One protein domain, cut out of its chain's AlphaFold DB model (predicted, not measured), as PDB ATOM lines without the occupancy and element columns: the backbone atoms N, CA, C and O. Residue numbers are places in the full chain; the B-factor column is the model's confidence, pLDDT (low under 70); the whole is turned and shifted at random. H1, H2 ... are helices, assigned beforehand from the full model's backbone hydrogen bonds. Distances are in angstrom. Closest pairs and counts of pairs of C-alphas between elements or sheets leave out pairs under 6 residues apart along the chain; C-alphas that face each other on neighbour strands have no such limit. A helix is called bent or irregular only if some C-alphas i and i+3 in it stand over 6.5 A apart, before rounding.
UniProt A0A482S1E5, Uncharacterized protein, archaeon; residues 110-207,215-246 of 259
ATOM      1  N   VAL A 110     356.002 333.706 237.553       88.25
ATOM      2  CA  VAL A 110     355.351 333.062 236.411       88.25
ATOM      3  C   VAL A 110     355.957 331.678 236.198       88.25
ATOM      4  O   VAL A 110     357.128 331.546 235.842       88.25
ATOM      5  N   SER A 111     355.157 330.631 236.396       88.75
ATOM      6  CA  SER A 111     355.616 329.236 236.286       88.75
ATOM      7  C   SER A 111     355.466 328.651 234.878       88.75
ATOM      8  O   SER A 111     356.151 327.692 234.522       88.75
ATOM      9  N   SER A 112     354.581 329.225 234.062       91.81
ATOM     10  CA  SER A 112     354.288 328.789 232.694       91.81
ATOM     11  C   SER A 112     353.624 329.894 231.865       91.81
ATOM     12  O   SER A 112     353.097 330.867 232.408       91.81
ATOM     13  N   VAL A 113     353.583 329.701 230.542       90.50
ATOM     14  CA  VAL A 113     352.794 330.535 229.615       90.50
ATOM     15  C   VAL A 113     351.331 330.620 230.054       90.50
ATOM     16  O   VAL A 113     350.780 331.714 230.106       90.50
ATOM     17  N   ASP A 114     350.722 329.496 230.433       92.25
ATOM     18  CA  ASP A 114     349.315 329.472 230.843       92.25
ATOM     19  C   ASP A 114     349.086 330.260 232.138       92.25
ATOM     20  O   ASP A 114     348.129 331.029 232.220       92.25
ATOM     21  N   SER A 115     350.000 330.153 233.114       93.88
ATOM     22  CA  SER A 115     349.921 330.953 234.345       93.88
ATOM     23  C   SER A 115     350.030 332.449 234.053       93.88
ATOM     24  O   SER A 115     349.251 333.236 234.580       93.88
ATOM     25  N   HIS A 116     350.917 332.848 233.134       95.31
ATOM     26  CA  HIS A 116     351.025 334.244 232.729       95.31
ATOM     27  C   HIS A 116     349.743 334.740 232.061       95.31
ATOM     28  O   HIS A 116     349.253 335.812 232.393       95.31
ATOM     29  N   LEU A 117     349.184 333.972 231.123       96.38
ATOM     30  CA  LEU A 117     347.942 334.348 230.446       96.38
ATOM     31  C   LEU A 117     346.779 334.461 231.441       96.38
ATOM     32  O   LEU A 117     346.001 335.408 231.351       96.38
ATOM     33  N   GLN A 118     346.698 333.565 232.429       97.06
ATOM     34  CA  GLN A 118     345.736 333.679 233.527       97.06
ATOM     35  C   GLN A 118     345.926 334.984 234.311       97.06
ATOM     36  O   GLN A 118     344.942 335.682 234.548       97.06
ATOM     37  N   TYR A 119     347.162 335.359 234.651       97.69
ATOM     38  CA  TYR A 119     347.442 336.623 235.338       97.69
ATOM     39  C   TYR A 119     347.099 337.845 234.478       97.69
ATOM     40  O   TYR A 119     346.497 338.791 234.976       97.69
ATOM     41  N   MET A 120     347.377 337.821 233.170       98.19
ATOM     42  CA  MET A 120     346.972 338.897 232.253       98.19
ATOM     43  C   MET A 120     345.448 339.042 232.188       98.19
ATOM     44  O   MET A 120     344.932 340.160 232.224       98.19
ATOM     45  N   ARG A 121     344.715 337.920 232.150       98.44
ATOM     46  CA  ARG A 121     343.248 337.913 232.236       98.44
ATOM     47  C   ARG A 121     342.779 338.477 233.579       98.44
ATOM     48  O   ARG A 121     341.852 339.276 233.594       98.44
ATOM     49  N   ALA A 122     343.429 338.103 234.684       98.44
ATOM     50  CA  ALA A 122     343.098 338.563 236.033       98.44
ATOM     51  C   ALA A 122     343.327 340.072 236.210       98.44
ATOM     52  O   ALA A 122     342.475 340.753 236.777       98.44
ATOM     53  N   VAL A 123     344.433 340.614 235.688       98.50
ATOM     54  CA  VAL A 123     344.715 342.061 235.704       98.50
ATOM     55  C   VAL A 123     343.677 342.817 234.888       98.50
ATOM     56  O   VAL A 123     343.123 343.801 235.373       98.50
ATOM     57  N   GLY A 124     343.361 342.329 233.685       98.62
ATOM     58  CA  GLY A 124     342.276 342.891 232.887       98.62
ATOM     59  C   GLY A 124     340.948 342.850 233.644       98.62
ATOM     60  O   GLY A 124     340.247 343.852 233.719       98.62
ATOM     61  N   PHE A 125     340.625 341.719 234.272       98.56
ATOM     62  CA  PHE A 125     339.413 341.564 235.073       98.56
ATOM     63  C   PHE A 125     339.353 342.561 236.227       98.56
ATOM     64  O   PHE A 125     338.330 343.218 236.407       98.56
ATOM     65  N   LEU A 126     340.440 342.714 236.985       98.50
ATOM     66  CA  LEU A 126     340.542 343.706 238.053       98.50
ATOM     67  C   LEU A 126     340.279 345.114 237.507       98.50
ATOM     68  O   LEU A 126     339.422 345.807 238.050       98.50
ATOM     69  N   GLU A 127     340.959 345.512 236.428       98.38
ATOM     70  CA  GLU A 127     340.769 346.810 235.768       98.38
ATOM     71  C   GLU A 127     339.307 347.028 235.379       98.38
ATOM     72  O   GLU A 127     338.692 348.005 235.813       98.38
ATOM     73  N   GLY A 128     338.728 346.102 234.613       97.62
ATOM     74  CA  GLY A 128     337.345 346.189 234.161       97.62
ATOM     75  C   GLY A 128     336.361 346.279 235.323       97.62
ATOM     76  O   GLY A 128     335.444 347.091 235.278       97.62
ATOM     77  N   TYR A 129     336.580 345.497 236.383       97.25
ATOM     78  CA  TYR A 129     335.717 345.448 237.560       97.25
ATOM     79  C   TYR A 129     335.727 346.764 238.339       97.25
ATOM     80  O   TYR A 129     334.670 347.335 238.604       97.25
ATOM     81  N   VAL A 130     336.911 347.281 238.678       96.62
ATOM     82  CA  VAL A 130     337.024 348.480 239.526       96.62
ATOM     83  C   VAL A 130     336.760 349.778 238.767       96.62
ATOM     84  O   VAL A 130     336.358 350.771 239.373       96.62
ATOM     85  N   THR A 131     336.961 349.787 237.446       96.44
ATOM     86  CA  THR A 131     336.764 350.979 236.605       96.44
ATOM     87  C   THR A 131     335.441 350.980 235.843       96.44
ATOM     88  O   THR A 131     335.200 351.896 235.058       96.44
ATOM     89  N   CYS A 132     334.552 350.012 236.081       95.56
ATOM     90  CA  CYS A 132     333.376 349.803 235.239       95.56
ATOM     91  C   CYS A 132     332.478 351.055 235.104       95.56
ATOM     92  O   CYS A 132     332.092 351.421 233.996       95.56
ATOM     93  N   ASN A 133     332.249 351.807 236.187       92.94
ATOM     94  CA  ASN A 133     331.483 353.063 236.141       92.94
ATOM     95  C   ASN A 133     332.178 354.151 235.302       92.94
ATOM     96  O   ASN A 133     331.534 354.922 234.585       92.94
ATOM     97  N   THR A 134     333.510 354.210 235.376       94.50
ATOM     98  CA  THR A 134     334.324 355.146 234.594       94.50
ATOM     99  C   THR A 134     334.303 354.772 233.119       94.50
ATOM    100  O   THR A 134     334.104 355.653 232.285       94.50
ATOM    101  N   ILE A 135     334.422 353.481 232.791       95.75
ATOM    102  CA  ILE A 135     334.272 352.965 231.425       95.75
ATOM    103  C   ILE A 135     332.880 353.312 230.884       95.75
ATOM    104  O   ILE A 135     332.783 353.854 229.787       95.75
ATOM    105  N   GLN A 136     331.814 353.080 231.658       93.69
ATOM    106  CA  GLN A 136     330.438 353.407 231.259       93.69
ATOM    107  C   GLN A 136     330.266 354.897 230.947       93.69
ATOM    108  O   GLN A 136     329.722 355.260 229.905       93.69
ATOM    109  N   THR A 137     330.785 355.759 231.822       91.94
ATOM    110  CA  THR A 137     330.731 357.216 231.641       91.94
ATOM    111  C   THR A 137     331.537 357.662 230.422       91.94
ATOM    112  O   THR A 137     331.084 358.487 229.627       91.94
ATOM    113  N   PHE A 138     332.744 357.123 230.256       94.31
ATOM    114  CA  PHE A 138     333.625 357.470 229.149       94.31
ATOM    115  C   PHE A 138     333.074 356.995 227.803       94.31
ATOM    116  O   PHE A 138     333.163 357.731 226.821       94.31
ATOM    117  N   TYR A 139     332.463 355.812 227.758       94.25
ATOM    118  CA  TYR A 139     331.964 355.215 226.526       94.25
ATOM    119  C   TYR A 139     330.941 356.106 225.813       94.25
ATOM    120  O   TYR A 139     331.062 356.312 224.610       94.25
ATOM    121  N   GLY A 140     329.992 356.710 226.542       90.75
ATOM    122  CA  GLY A 140     329.024 357.639 225.944       90.75
ATOM    123  C   GLY A 140     329.689 358.866 225.304       90.75
ATOM    124  O   GLY A 140     329.314 359.280 224.205       90.75
ATOM    125  N   ASN A 141     330.732 359.406 225.944       91.31
ATOM    126  CA  ASN A 141     331.509 360.526 225.402       91.31
ATOM    127  C   ASN A 141     332.300 360.112 224.155       91.31
ATOM    128  O   ASN A 141     332.267 360.813 223.143       91.31
ATOM    129  N   PHE A 142     332.987 358.969 224.222       93.56
ATOM    130  CA  PHE A 142     333.701 358.372 223.094       93.56
ATOM    131  C   PHE A 142     332.761 358.160 221.903       93.56
ATOM    132  O   PHE A 142     333.041 358.629 220.800       93.56
ATOM    133  N   TYR A 143     331.620 357.512 222.139       90.81
ATOM    134  CA  TYR A 143     330.662 357.185 221.097       90.81
ATOM    135  C   TYR A 143     330.151 358.451 220.412       90.81
ATOM    136  O   TYR A 143     330.221 358.566 219.188       90.81
ATOM    137  N   SER A 144     329.715 359.443 221.197       89.94
ATOM    138  CA  SER A 144     329.250 360.719 220.653       89.94
ATOM    139  C   SER A 144     330.343 361.463 219.881       89.94
ATOM    140  O   SER A 144     330.022 362.170 218.929       89.94
ATOM    141  N   ALA A 145     331.614 361.341 220.268       88.56
ATOM    142  CA  ALA A 145     332.717 362.007 219.580       88.56
ATOM    143  C   ALA A 145     333.073 361.341 218.241       88.56
ATOM    144  O   ALA A 145     333.442 362.035 217.296       88.56
ATOM    145  N   VAL A 146     332.975 360.012 218.156       86.50
ATOM    146  CA  VAL A 146     333.368 359.251 216.958       86.50
ATOM    147  C   VAL A 146     332.211 359.077 215.979       86.50
ATOM    148  O   VAL A 146     332.396 359.229 214.772       86.50
ATOM    149  N   PHE A 147     331.022 358.763 216.488       86.12
ATOM    150  CA  PHE A 147     329.859 358.391 215.679       86.12
ATOM    151  C   PHE A 147     328.721 359.415 215.757       86.12
ATOM    152  O   PHE A 147     327.804 359.377 214.933       86.12
ATOM    153  N   GLY A 148     328.763 360.351 216.711       86.06
ATOM    154  CA  GLY A 148     327.662 361.280 216.953       86.06
ATOM    155  C   GLY A 148     326.414 360.528 217.411       86.06
ATOM    156  O   GLY A 148     326.415 359.871 218.448       86.06
ATOM    157  N   THR A 149     325.349 360.629 216.619       82.38
ATOM    158  CA  THR A 149     324.086 359.897 216.816       82.38
ATOM    159  C   THR A 149     323.935 358.700 215.885       82.38
ATOM    160  O   THR A 149     322.909 358.027 215.916       82.38
ATOM    161  N   ASP A 150     324.910 358.464 215.009       84.31
ATOM    162  CA  ASP A 150     324.840 357.395 214.024       84.31
ATOM    163  C   ASP A 150     325.394 356.088 214.584       84.31
ATOM    164  O   ASP A 150     326.144 356.076 215.559       84.31
ATOM    165  N   ARG A 151     325.036 354.971 213.951       84.94
ATOM    166  CA  ARG A 151     325.604 353.653 214.249       84.94
ATOM    167  C   ARG A 151     327.003 353.526 213.626       84.94
ATOM    168  O   ARG A 151     327.194 354.025 212.512       84.94
ATOM    169  N   PRO A 152     327.957 352.813 214.260       87.38
ATOM    170  CA  PRO A 152     329.185 352.407 213.585       87.38
ATOM    171  C   PRO A 152     328.853 351.666 212.287       87.38
ATOM    172  O   PRO A 152     327.947 350.823 212.262       87.38
ATOM    173  N   GLY A 153     329.559 351.962 211.196       89.06
ATOM    174  CA  GLY A 153     329.245 351.322 209.926       89.06
ATOM    175  C   GLY A 153     329.478 349.814 209.966       89.06
ATOM    176  O   GLY A 153     330.403 349.295 210.597       89.06
ATOM    177  N   VAL A 154     328.619 349.081 209.254       90.69
ATOM    178  CA  VAL A 154     328.613 347.608 209.249       90.69
ATOM    179  C   VAL A 154     329.960 347.037 208.793       90.69
ATOM    180  O   VAL A 154     330.402 346.018 209.315       90.69
ATOM    181  N   GLN A 155     330.634 347.704 207.854       91.56
ATOM    182  CA  GLN A 155     331.946 347.295 207.343       91.56
ATOM    183  C   GLN A 155     333.057 347.512 208.377       91.56
ATOM    184  O   GLN A 155     333.904 346.638 208.544       91.56
ATOM    185  N   THR A 156     333.008 348.621 209.119       91.06
ATOM    186  CA  THR A 156     333.912 348.901 210.243       91.06
ATOM    187  C   THR A 156     333.767 347.839 211.338       91.06
ATOM    188  O   THR A 156     334.762 347.247 211.759       91.06
ATOM    189  N   LEU A 157     332.532 347.520 211.743       91.69
ATOM    190  CA  LEU A 157     332.261 346.468 212.731       91.69
ATOM    191  C   LEU A 157     332.696 345.080 212.240       91.69
ATOM    192  O   LEU A 157     333.312 344.323 212.990       91.69
ATOM    193  N   ALA A 158     332.407 344.746 210.978       94.06
ATOM    194  CA  ALA A 158     332.834 343.486 210.379       94.06
ATOM    195  C   ALA A 158     334.362 343.360 210.370       94.06
ATOM    196  O   ALA A 158     334.883 342.336 210.804       94.06
ATOM    197  N   PHE A 159     335.074 344.417 209.969       95.25
ATOM    198  CA  PHE A 159     336.533 344.441 209.968       95.25
ATOM    199  C   PHE A 159     337.117 344.212 211.365       95.25
ATOM    200  O   PHE A 159     337.995 343.367 211.516       95.25
ATOM    201  N   LEU A 160     336.622 344.913 212.392       95.56
ATOM    202  CA  LEU A 160     337.104 344.730 213.766       95.56
ATOM    203  C   LEU A 160     336.877 343.298 214.263       95.56
ATOM    204  O   LEU A 160     337.785 342.694 214.833       95.56
ATOM    205  N   ARG A 161     335.692 342.737 214.002       95.62
ATOM    206  CA  ARG A 161     335.339 341.366 214.389       95.62
ATOM    207  C   ARG A 161     336.218 340.330 213.691       95.62
ATOM    208  O   ARG A 161     336.728 339.415 214.336       95.62
ATOM    209  N   GLU A 162     336.392 340.458 212.380       97.31
ATOM    210  CA  GLU A 162     337.213 339.545 211.582       97.31
ATOM    211  C   GLU A 162     338.692 339.650 211.953       97.31
ATOM    212  O   GLU A 162     339.346 338.622 212.121       97.31
ATOM    213  N   ASN A 163     339.198 340.867 212.166       97.56
ATOM    214  CA  ASN A 163     340.568 341.098 212.610       97.56
ATOM    215  C   ASN A 163     340.818 340.501 214.001       97.56
ATOM    216  O   ASN A 163     341.793 339.779 214.185       97.56
ATOM    217  N   TYR A 164     339.919 340.731 214.964       98.12
ATOM    218  CA  TYR A 164     340.019 340.127 216.294       98.12
ATOM    219  C   TYR A 164     340.014 338.595 216.225       98.12
ATOM    220  O   TYR A 164     340.847 337.938 216.852       98.12
ATOM    221  N   LYS A 165     339.111 338.014 215.423       98.19
ATOM    222  CA  LYS A 165     339.040 336.564 215.220       98.19
ATOM    223  C   LYS A 165     340.332 336.018 214.612       98.19
ATOM    224  O   LYS A 165     340.849 335.021 215.111       98.19
ATOM    225  N   TRP A 166     340.853 336.662 213.569       98.44
ATOM    226  CA  TRP A 166     342.098 336.258 212.917       98.44
ATOM    227  C   TRP A 166     343.290 336.350 213.874       98.44
ATOM    228  O   TRP A 166     344.023 335.376 214.019       98.44
ATOM    229  N   LEU A 167     343.443 337.470 214.592       98.44
ATOM    230  CA  LEU A 167     344.503 337.639 215.589       98.44
ATOM    231  C   LEU A 167     344.425 336.573 216.683       98.44
ATOM    232  O   LEU A 167     345.450 336.003 217.041       98.44
ATOM    233  N   SER A 168     343.221 336.273 217.175       98.00
ATOM    234  CA  SER A 168     343.011 335.242 218.199       98.00
ATOM    235  C   SER A 168     343.430 333.858 217.700       98.00
ATOM    236  O   SER A 168     344.114 333.132 218.414       98.00
ATOM    237  N   GLN A 169     343.064 333.503 216.462       98.38
ATOM    238  CA  GLN A 169     343.440 332.225 215.848       98.38
ATOM    239  C   GLN A 169     344.953 332.114 215.648       98.38
ATOM    240  O   GLN A 169     345.564 331.143 216.084       98.38
ATOM    241  N   MET A 170     345.571 333.137 215.058       98.38
ATOM    242  CA  MET A 170     347.014 333.148 214.828       98.38
ATOM    243  C   MET A 170     347.802 333.119 216.139       98.38
ATOM    244  O   MET A 170     348.804 332.412 216.242       98.38
ATOM    245  N   ALA A 171     347.348 333.856 217.153       97.81
ATOM    246  CA  ALA A 171     347.969 333.853 218.466       97.81
ATOM    247  C   ALA A 171     347.877 332.472 219.130       97.81
ATOM    248  O   ALA A 171     348.872 331.999 219.669       97.81
ATOM    249  N   GLU A 172     346.730 331.795 219.049       95.94
ATOM    250  CA  GLU A 172     346.563 330.443 219.595       95.94
ATOM    251  C   GLU A 172     347.495 329.426 218.918       95.94
ATOM    252  O   GLU A 172     348.140 328.627 219.593       95.94
ATOM    253  N   GLU A 173     347.622 329.492 217.592       97.31
ATOM    254  CA  GLU A 173     348.446 328.558 216.819       97.31
ATOM    255  C   GLU A 173     349.955 328.763 217.022       97.31
ATOM    256  O   GLU A 173     350.721 327.803 216.941       97.31
ATOM    257  N   ASN A 174     350.401 329.999 217.278       97.38
ATOM    258  CA  ASN A 174     351.821 330.357 217.181       97.38
ATOM    259  C   ASN A 174     352.459 330.819 218.504       97.38
ATOM    260  O   ASN A 174     353.686 330.822 218.615       97.38
ATOM    261  N   ALA A 175     351.678 331.177 219.532       95.62
ATOM    262  CA  ALA A 175     352.210 331.740 220.782       95.62
ATOM    263  C   ALA A 175     353.140 330.800 221.563       95.62
ATOM    264  O   ALA A 175     353.951 331.272 222.354       95.62
ATOM    265  N   ALA A 176     353.043 329.483 221.362       92.62
ATOM    266  CA  ALA A 176     353.912 328.521 222.040       92.62
ATOM    267  C   ALA A 176     355.381 328.609 221.583       92.62
ATOM    268  O   ALA A 176     356.278 328.184 222.309       92.62
ATOM    269  N   THR A 177     355.627 329.133 220.379       95.06
ATOM    270  CA  THR A 177     356.959 329.151 219.753       95.06
ATOM    271  C   THR A 177     357.405 330.528 219.276       95.06
ATOM    272  O   THR A 177     358.581 330.700 218.963       95.06
ATOM    273  N   ASP A 178     356.498 331.503 219.202       96.75
ATOM    274  CA  ASP A 178     356.778 332.849 218.709       96.75
ATOM    275  C   ASP A 178     356.395 333.914 219.750       96.75
ATOM    276  O   ASP A 178     355.226 334.087 220.104       96.75
ATOM    277  N   ASN A 179     357.397 334.671 220.206       96.88
ATOM    278  CA  ASN A 179     357.241 335.733 221.200       96.88
ATOM    279  C   ASN A 179     356.314 336.870 220.732       96.88
ATOM    280  O   ASN A 179     355.655 337.504 221.561       96.88
ATOM    281  N   TYR A 180     356.248 337.141 219.425       98.06
ATOM    282  CA  TYR A 180     355.323 338.127 218.866       98.06
ATOM    283  C   TYR A 180     353.876 337.675 219.078       98.06
ATOM    284  O   TYR A 180     353.070 338.405 219.659       98.06
ATOM    285  N   TRP A 181     353.568 336.437 218.689       97.88
ATOM    286  CA  TRP A 181     352.232 335.865 218.851       97.88
ATOM    287  C   TRP A 181     351.863 335.634 220.313       97.88
ATOM    288  O   TRP A 181     350.708 335.838 220.683       97.88
ATOM    289  N   TYR A 182     352.833 335.307 221.165       97.31
ATOM    290  CA  TYR A 182     352.644 335.280 222.614       97.31
ATOM    291  C   TYR A 182     352.223 336.643 223.169       97.31
ATOM    292  O   TYR A 182     351.264 336.726 223.934       97.31
ATOM    293  N   THR A 183     352.895 337.716 222.747       98.00
ATOM    294  CA  THR A 183     352.557 339.080 223.180       98.00
ATOM    295  C   THR A 183     351.143 339.450 222.738       98.00
ATOM    296  O   THR A 183     350.365 339.957 223.539       98.00
ATOM    297  N   ILE A 184     350.765 339.121 221.497       98.19
ATOM    298  CA  ILE A 184     349.388 339.311 221.019       98.19
ATOM    299  C   ILE A 184     348.405 338.514 221.878       98.19
ATOM    300  O   ILE A 184     347.403 339.073 222.322       98.19
ATOM    301  N   ARG A 185     348.693 337.236 222.162       98.19
ATOM    302  CA  ARG A 185     347.836 336.385 223.001       98.19
ATOM    303  C   ARG A 185     347.626 337.004 224.379       98.19
ATOM    304  O   ARG A 185     346.487 337.084 224.828       98.19
ATOM    305  N   ALA A 186     348.692 337.483 225.018       98.12
ATOM    306  CA  ALA A 186     348.634 338.149 226.315       98.12
ATOM    307  C   ALA A 186     347.775 339.425 226.275       98.12
ATOM    308  O   ALA A 186     346.887 339.581 227.112       98.12
ATOM    309  N   THR A 187     347.962 340.284 225.268       98.50
ATOM    310  CA  THR A 187     347.178 341.519 225.094       98.50
ATOM    311  C   THR A 187     345.690 341.237 224.883       98.50
ATOM    312  O   THR A 187     344.844 341.838 225.542       98.50
ATOM    313  N   LEU A 188     345.342 340.291 224.001       98.50
ATOM    314  CA  LEU A 188     343.942 339.908 223.779       98.50
ATOM    315  C   LEU A 188     343.331 339.261 225.028       98.50
ATOM    316  O   LEU A 188     342.161 339.476 225.334       98.50
ATOM    317  N   THR A 189     344.125 338.493 225.774       98.25
ATOM    318  CA  THR A 189     343.698 337.871 227.032       98.25
ATOM    319  C   THR A 189     343.388 338.922 228.100       98.25
ATOM    320  O   THR A 189     342.359 338.822 228.766       98.25
ATOM    321  N   GLN A 190     344.212 339.966 228.216       98.56
ATOM    322  CA  GLN A 190     343.935 341.095 229.102       98.56
ATOM    323  C   GLN A 190     342.675 341.857 228.677       98.56
ATOM    324  O   GLN A 190     341.831 342.136 229.523       98.56
ATOM    325  N   LEU A 191     342.487 342.123 227.377       98.56
ATOM    326  CA  LEU A 191     341.268 342.760 226.859       98.56
ATOM    327  C   LEU A 191     340.001 341.964 227.212       98.56
ATOM    328  O   LEU A 191     339.005 342.544 227.645       98.56
ATOM    329  N   ASN A 192     340.041 340.636 227.063       98.19
ATOM    330  CA  ASN A 192     338.941 339.766 227.485       98.19
ATOM    331  C   ASN A 192     338.708 339.850 228.996       98.19
ATOM    332  O   ASN A 192     337.561 339.944 229.423       98.19
ATOM    333  N   GLY A 193     339.783 339.894 229.787       98.44
ATOM    334  CA  GLY A 193     339.716 340.181 231.215       98.44
ATOM    335  C   GLY A 193     338.960 341.479 231.501       98.44
ATOM    336  O   GLY A 193     338.008 341.456 232.269       98.44
ATOM    337  N   VAL A 194     339.309 342.590 230.841       98.56
ATOM    338  CA  VAL A 194     338.629 343.892 231.021       98.56
ATOM    339  C   VAL A 194     337.136 343.789 230.730       98.56
ATOM    340  O   VAL A 194     336.324 344.272 231.519       98.56
ATOM    341  N   TYR A 195     336.756 343.119 229.644       97.56
ATOM    342  CA  TYR A 195     335.349 342.880 229.326       97.56
ATOM    343  C   TYR A 195     334.638 342.055 230.415       97.56
ATOM    344  O   TYR A 195     333.581 342.455 230.901       97.56
ATOM    345  N   GLU A 196     335.220 340.934 230.846       97.25
ATOM    346  CA  GLU A 196     334.653 340.078 231.896       97.25
ATOM    347  C   GLU A 196     334.518 340.812 233.236       97.25
ATOM    348  O   GLU A 196     333.484 340.718 233.904       97.25
ATOM    349  N   GLY A 197     335.547 341.573 233.606       97.38
ATOM    350  CA  GLY A 197     335.582 342.405 234.799       97.38
ATOM    351  C   GLY A 197     334.503 343.475 234.764       97.38
ATOM    352  O   GLY A 197     333.751 343.611 235.727       97.38
ATOM    353  N   TYR A 198     334.365 344.179 233.637       96.69
ATOM    354  CA  TYR A 198     333.311 345.171 233.437       96.69
ATOM    355  C   TYR A 198     331.927 344.552 233.611       96.69
ATOM    356  O   TYR A 198     331.114 345.063 234.382       96.69
ATOM    357  N   VAL A 199     331.675 343.428 232.930       94.62
ATOM    358  CA  VAL A 199     330.403 342.708 233.030       94.62
ATOM    359  C   VAL A 199     330.138 342.330 234.478       94.62
ATOM    360  O   VAL A 199     329.026 342.532 234.947       94.62
ATOM    361  N   LYS A 200     331.128 341.833 235.226       94.75
ATOM    362  CA  LYS A 200     330.937 341.468 236.635       94.75
ATOM    363  C   LYS A 200     330.719 342.682 237.547       94.75
ATOM    364  O   LYS A 200     329.879 342.608 238.439       94.75
ATOM    365  N   GLY A 201     331.482 343.757 237.359       93.31
ATOM    366  CA  GLY A 201     331.478 344.935 238.233       93.31
ATOM    367  C   GLY A 201     330.258 345.827 238.032       93.31
ATOM    368  O   GLY A 201     329.706 346.346 238.997       93.31
ATOM    369  N   CYS A 202     329.809 345.949 236.785       88.06
ATOM    370  CA  CYS A 202     328.690 346.794 236.386       88.06
ATOM    371  C   CYS A 202     327.566 345.991 235.725       88.06
ATOM    372  O   CYS A 202     326.838 346.559 234.917       88.06
ATOM    373  N   SER A 203     327.411 344.694 236.051       70.00
ATOM    374  CA  SER A 203     326.246 343.888 235.642       70.00
ATOM    375  C   SER A 203     324.995 344.726 235.869       70.00
ATOM    376  O   SER A 203     324.608 344.966 237.014       70.00
ATOM    377  N   SER A 204     324.428 345.236 234.776       53.03
ATOM    378  CA  SER A 204     323.336 346.191 234.808       53.03
ATOM    379  C   SER A 204     322.200 345.552 235.595       53.03
ATOM    380  O   SER A 204     321.751 344.449 235.281       53.03
ATOM    381  N   SER A 205     321.758 346.213 236.667       42.97
ATOM    382  CA  SER A 205     320.477 345.894 237.284       42.97
ATOM    383  C   SER A 205     319.432 346.014 236.179       42.97
ATOM    384  O   SER A 205     319.164 347.133 235.755       42.97
ATOM    385  N   GLU A 206     318.969 344.872 235.663       41.41
ATOM    386  CA  GLU A 206     317.901 344.701 234.673       41.41
ATOM    387  C   GLU A 206     317.603 345.978 233.874       41.41
ATOM    388  O   GLU A 206     316.677 346.722 234.199       41.41
ATOM    389  N   ALA A 207     318.411 346.259 232.845       44.34
ATOM    390  CA  ALA A 207     318.115 347.340 231.917       44.34
ATOM    391  C   ALA A 207     316.683 347.143 231.388       44.34
ATOM    392  O   ALA A 207     316.379 346.173 230.685       44.34
ATOM    393  N   ASP A 215     317.757 352.161 217.499       56.19
ATOM    394  CA  ASP A 215     318.848 351.184 217.502       56.19
ATOM    395  C   ASP A 215     320.007 351.704 218.373       56.19
ATOM    396  O   ASP A 215     321.030 352.170 217.879       56.19
ATOM    397  N   THR A 216     319.807 351.712 219.695       63.56
ATOM    398  CA  THR A 216     320.779 352.189 220.694       63.56
ATOM    399  C   THR A 216     321.801 351.120 221.083       63.56
ATOM    400  O   THR A 216     322.546 351.320 222.043       63.56
ATOM    401  N   GLU A 217     321.849 350.003 220.344       74.88
ATOM    402  CA  GLU A 217     322.633 348.797 220.643       74.88
ATOM    403  C   GLU A 217     324.107 349.102 220.939       74.88
ATOM    404  O   GLU A 217     324.681 348.457 221.805       74.88
ATOM    405  N   PHE A 218     324.689 350.105 220.267       81.00
ATOM    406  CA  PHE A 218     326.085 350.516 220.451       81.00
ATOM    407  C   PHE A 218     326.261 351.867 221.147       81.00
ATOM    408  O   PHE A 218     327.389 352.261 221.395       81.00
ATOM    409  N   MET A 219     325.195 352.615 221.443       82.50
ATOM    410  CA  MET A 219     325.321 353.958 222.036       82.50
ATOM    411  C   MET A 219     325.642 353.920 223.533       82.50
ATOM    412  O   MET A 219     326.119 354.903 224.101       82.50
ATOM    413  N   THR A 220     325.337 352.801 224.183       86.06
ATOM    414  CA  THR A 220     325.452 352.609 225.631       86.06
ATOM    415  C   THR A 220     326.110 351.265 225.923       86.06
ATOM    416  O   THR A 220     326.242 350.426 225.038       86.06
ATOM    417  N   LEU A 221     326.506 351.050 227.177       88.38
ATOM    418  CA  LEU A 221     327.010 349.759 227.653       88.38
ATOM    419  C   LEU A 221     325.971 349.009 228.500       88.38
ATOM    420  O   LEU A 221     326.337 348.231 229.374       88.38
ATOM    421  N   ASP A 222     324.675 349.220 228.251       84.44
ATOM    422  CA  ASP A 222     323.601 348.537 228.995       84.44
ATOM    423  C   ASP A 222     323.581 347.023 228.713       84.44
ATOM    424  O   ASP A 222     323.260 346.210 229.588       84.44
ATOM    425  N   HIS A 223     323.984 346.653 227.492       85.50
ATOM    426  CA  HIS A 223     324.198 345.285 227.023       85.50
ATOM    427  C   HIS A 223     325.612 345.159 226.440       85.50
ATOM    428  O   HIS A 223     325.784 345.109 225.220       85.50
ATOM    429  N   PRO A 224     326.646 345.156 227.299       90.38
ATOM    430  CA  PRO A 224     328.021 345.217 226.840       90.38
ATOM    431  C   PRO A 224     328.365 343.953 226.047       90.38
ATOM    432  O   PRO A 224     328.089 342.831 226.468       90.38
ATOM    433  N   THR A 225     329.021 344.140 224.907       93.25
ATOM    434  CA  THR A 225     329.620 343.055 224.118       93.25
ATOM    435  C   THR A 225     331.108 343.322 223.950       93.25
ATOM    436  O   THR A 225     331.550 344.469 224.037       93.25
ATOM    437  N   LEU A 226     331.888 342.287 223.630       93.31
ATOM    438  CA  LEU A 226     333.312 342.455 223.329       93.31
ATOM    439  C   LEU A 226     333.556 343.475 222.199       93.31
ATOM    440  O   LEU A 226     334.569 344.163 222.193       93.31
ATOM    441  N   GLU A 227     332.606 343.640 221.275       94.12
ATOM    442  CA  GLU A 227     332.709 344.616 220.182       94.12
ATOM    443  C   GLU A 227     332.758 346.060 220.677       94.12
ATOM    444  O   GLU A 227     333.483 346.871 220.104       94.12
ATOM    445  N   HIS A 228     332.063 346.376 221.771       94.56
ATOM    446  CA  HIS A 228     332.145 347.698 222.388       94.56
ATOM    447  C   HIS A 228     333.563 347.987 222.890       94.56
ATOM    448  O   HIS A 228     334.081 349.089 222.712       94.56
ATOM    449  N   PHE A 229     334.216 346.977 223.467       96.50
ATOM    450  CA  PHE A 229     335.584 347.079 223.967       96.50
ATOM    451  C   PHE A 229     336.605 347.107 222.829       96.50
ATOM    452  O   PHE A 229     337.596 347.828 222.926       96.50
ATOM    453  N   LEU A 230     336.348 346.404 221.721       96.38
ATOM    454  CA  LEU A 230     337.153 346.526 220.504       96.38
ATOM    455  C   LEU A 230     337.068 347.938 219.920       96.38
ATOM    456  O   LEU A 230     338.101 348.506 219.586       96.38
ATOM    457  N   LEU A 231     335.871 348.528 219.848       94.81
ATOM    458  CA  LEU A 231     335.690 349.917 219.412       94.81
ATOM    459  C   LEU A 231     336.458 350.893 220.308       94.81
ATOM    460  O   LEU A 231     337.164 351.761 219.797       94.81
ATOM    461  N   LEU A 232     336.344 350.724 221.627       95.06
ATOM    462  CA  LEU A 232     337.007 351.580 222.607       95.06
ATOM    463  C   LEU A 232     338.534 351.546 222.456       95.06
ATOM    464  O   LEU A 232     339.184 352.589 222.443       95.06
ATOM    465  N   ASN A 233     339.100 350.348 222.297       96.56
ATOM    466  CA  ASN A 233     340.543 350.156 222.148       96.56
ATOM    467  C   ASN A 233     341.053 350.530 220.750       96.56
ATOM    468  O   ASN A 233     342.216 350.886 220.600       96.56
ATOM    469  N   ALA A 234     340.186 350.503 219.737       95.50
ATOM    470  CA  ALA A 234     340.514 350.914 218.378       95.50
ATOM    471  C   ALA A 234     340.301 352.415 218.133       95.50
ATOM    472  O   ALA A 234     340.373 352.833 216.983       95.50
ATOM    473  N   TRP A 235     340.027 353.247 219.149       92.44
ATOM    474  CA  TRP A 235     339.636 354.651 218.938       92.44
ATOM    475  C   TRP A 235     340.589 355.422 218.007       92.44
ATOM    476  O   TRP A 235     340.137 356.103 217.084       92.44
ATOM    477  N   GLY A 236     341.903 355.263 218.183       90.00
ATOM    478  CA  GLY A 236     342.897 355.879 217.296       90.00
ATOM    479  C   GLY A 236     342.853 355.339 215.860       90.00
ATOM    480  O   GLY A 236     342.939 356.111 214.904       90.00
ATOM    481  N   ASP A 237     342.664 354.030 215.702       92.88
ATOM    482  CA  ASP A 237     342.613 353.348 214.404       92.88
ATOM    483  C   ASP A 237     341.292 353.572 213.662       92.88
ATOM    484  O   ASP A 237     341.261 353.557 212.428       92.88
ATOM    485  N   LEU A 238     340.199 353.826 214.393       90.69
ATOM    486  CA  LEU A 238     338.866 354.027 213.831       90.69
ATOM    487  C   LEU A 238     338.865 355.121 212.774       90.69
ATOM    488  O   LEU A 238     338.169 354.980 211.777       90.69
ATOM    489  N   TYR A 239     339.697 356.155 212.922       84.94
ATOM    490  CA  TYR A 239     339.829 357.180 211.894       84.94
ATOM    491  C   TYR A 239     340.217 356.606 210.526       84.94
ATOM    492  O   TYR A 239     339.606 356.917 209.505       84.94
ATOM    493  N   GLN A 240     341.240 355.756 210.494       87.44
ATOM    494  CA  GLN A 240     341.733 355.183 209.246       87.44
ATOM    495  C   GLN A 240     340.785 354.102 208.725       87.44
ATOM    496  O   GLN A 240     340.589 353.980 207.514       87.44
ATOM    497  N   ILE A 241     340.175 353.340 209.634       88.50
ATOM    498  CA  ILE A 241     339.225 352.280 209.299       88.50
ATOM    499  C   ILE A 241     337.966 352.873 208.647       88.50
ATOM    500  O   ILE A 241     337.587 352.427 207.563       88.50
ATOM    501  N   THR A 242     337.357 353.908 209.235       82.94
ATOM    502  CA  THR A 242     336.128 354.518 208.693       82.94
ATOM    503  C   THR A 242     336.382 355.203 207.351       82.94
ATOM    504  O   THR A 242     335.577 355.076 206.425       82.94
ATOM    505  N   VAL A 243     337.541 355.854 207.188       82.56
ATOM    506  CA  VAL A 243     337.961 356.446 205.907       82.56
ATOM    507  C   VAL A 243     338.152 355.371 204.835       82.56
ATOM    508  O   VAL A 243     337.690 355.546 203.706       82.56
ATOM    509  N   LYS A 244     338.792 354.241 205.168       85.19
ATOM    510  CA  LYS A 244     338.991 353.120 204.235       85.19
ATOM    511  C   LYS A 244     337.665 352.560 203.722       85.19
ATOM    512  O   LYS A 244     337.563 352.242 202.539       85.19
ATOM    513  N   PHE A 245     336.665 352.457 204.590       83.88
ATOM    514  CA  PHE A 245     335.327 351.985 204.227       83.88
ATOM    515  C   PHE A 245     334.409 353.095 203.692       83.88
ATOM    516  O   PHE A 245     333.217 352.873 203.504       83.88
ATOM    517  N   MET A 246     334.980 354.263 203.357       65.12
ATOM    518  CA  MET A 246     334.288 355.409 202.766       65.12
ATOM    519  C   MET A 246     333.012 355.782 203.521       65.12
ATOM    520  O   MET A 246     331.999 356.083 202.894       65.12
TER     521      MET A 246
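Overview. This is residues 110 to 207 and 215 to 246 of the 259 residues of an uncharacterized protein of archaeon (UniProt A0A482S1E5). Three helical rods, H2, H3 and the second arm of the bent helix H1, make a loose triangle with the short helix H4 in its middle. The first arm of H1 packs along H3, and H5 sits at the end of H2 where that helix begins. The 130 printed residues, with five named helices in the order H1 to H5 and no named strand, are all helix in class. The whole is compact, with a radius of gyration of the C-alphas of 15.7 A and spans of 47 by 37 by 21 A.

Arrangement. H1, residues 113 to 146, was assigned as one helix by its hydrogen bonds but is bent: C-alphas 130 and 133 are 7.9 A apart, and its arms H1a, residues 113 to 130, and H1b, residues 133 to 146, are about perpendicular at 86 degrees. H1a touches H3, residues 179 to 201, the closest C-alphas being Phe 125 and Gly 197 at 3.9 A; they run the same way at a shallow tilt of 34.8 degrees, only just short of steep. Residues 181 to 188 of H3 touch residues 167 to 174 of H2, residues 154 to 174, closest at C-alphas 171 and 181, 4.7 A, at a steep tilt of 57 degrees, opposite ways. H4, residues 226 to 233, touches H2, closest at C-alphas 160 and 230, 7.0 A, and H3, at C-alphas 195 and 226, 6.3 A. H5, residues 235 to 244, only just touches H2, with 3 pairs of C-alphas within 8 A, closest at 156 and 242, 6.2 A. Every O i to N i+4 pair is within hydrogen-bond range in H1a, H2, H3 and H4, against 8 of 10 in H1b and 4 of 6 in H5.

Along the chain. H1a, 25.9 A long, begins at C-alpha 113 (352.794, 330.535, 229.615). H1b is 20.2 A, H2 30.0 A and H3 32.2 A long; H5 ends at C-alpha 244 (338.991, 353.120, 204.235).

Size, cuts and confidence. The C-alphas of Ser 111 and Thr 149, the two farthest apart, are 48.1 A from each other. Residues 208 to 214 are not printed, with 14.9 A between C-alphas 207 and 215; residues 204 to 207, 215 to 216 and 246 are under 70 in pLDDT.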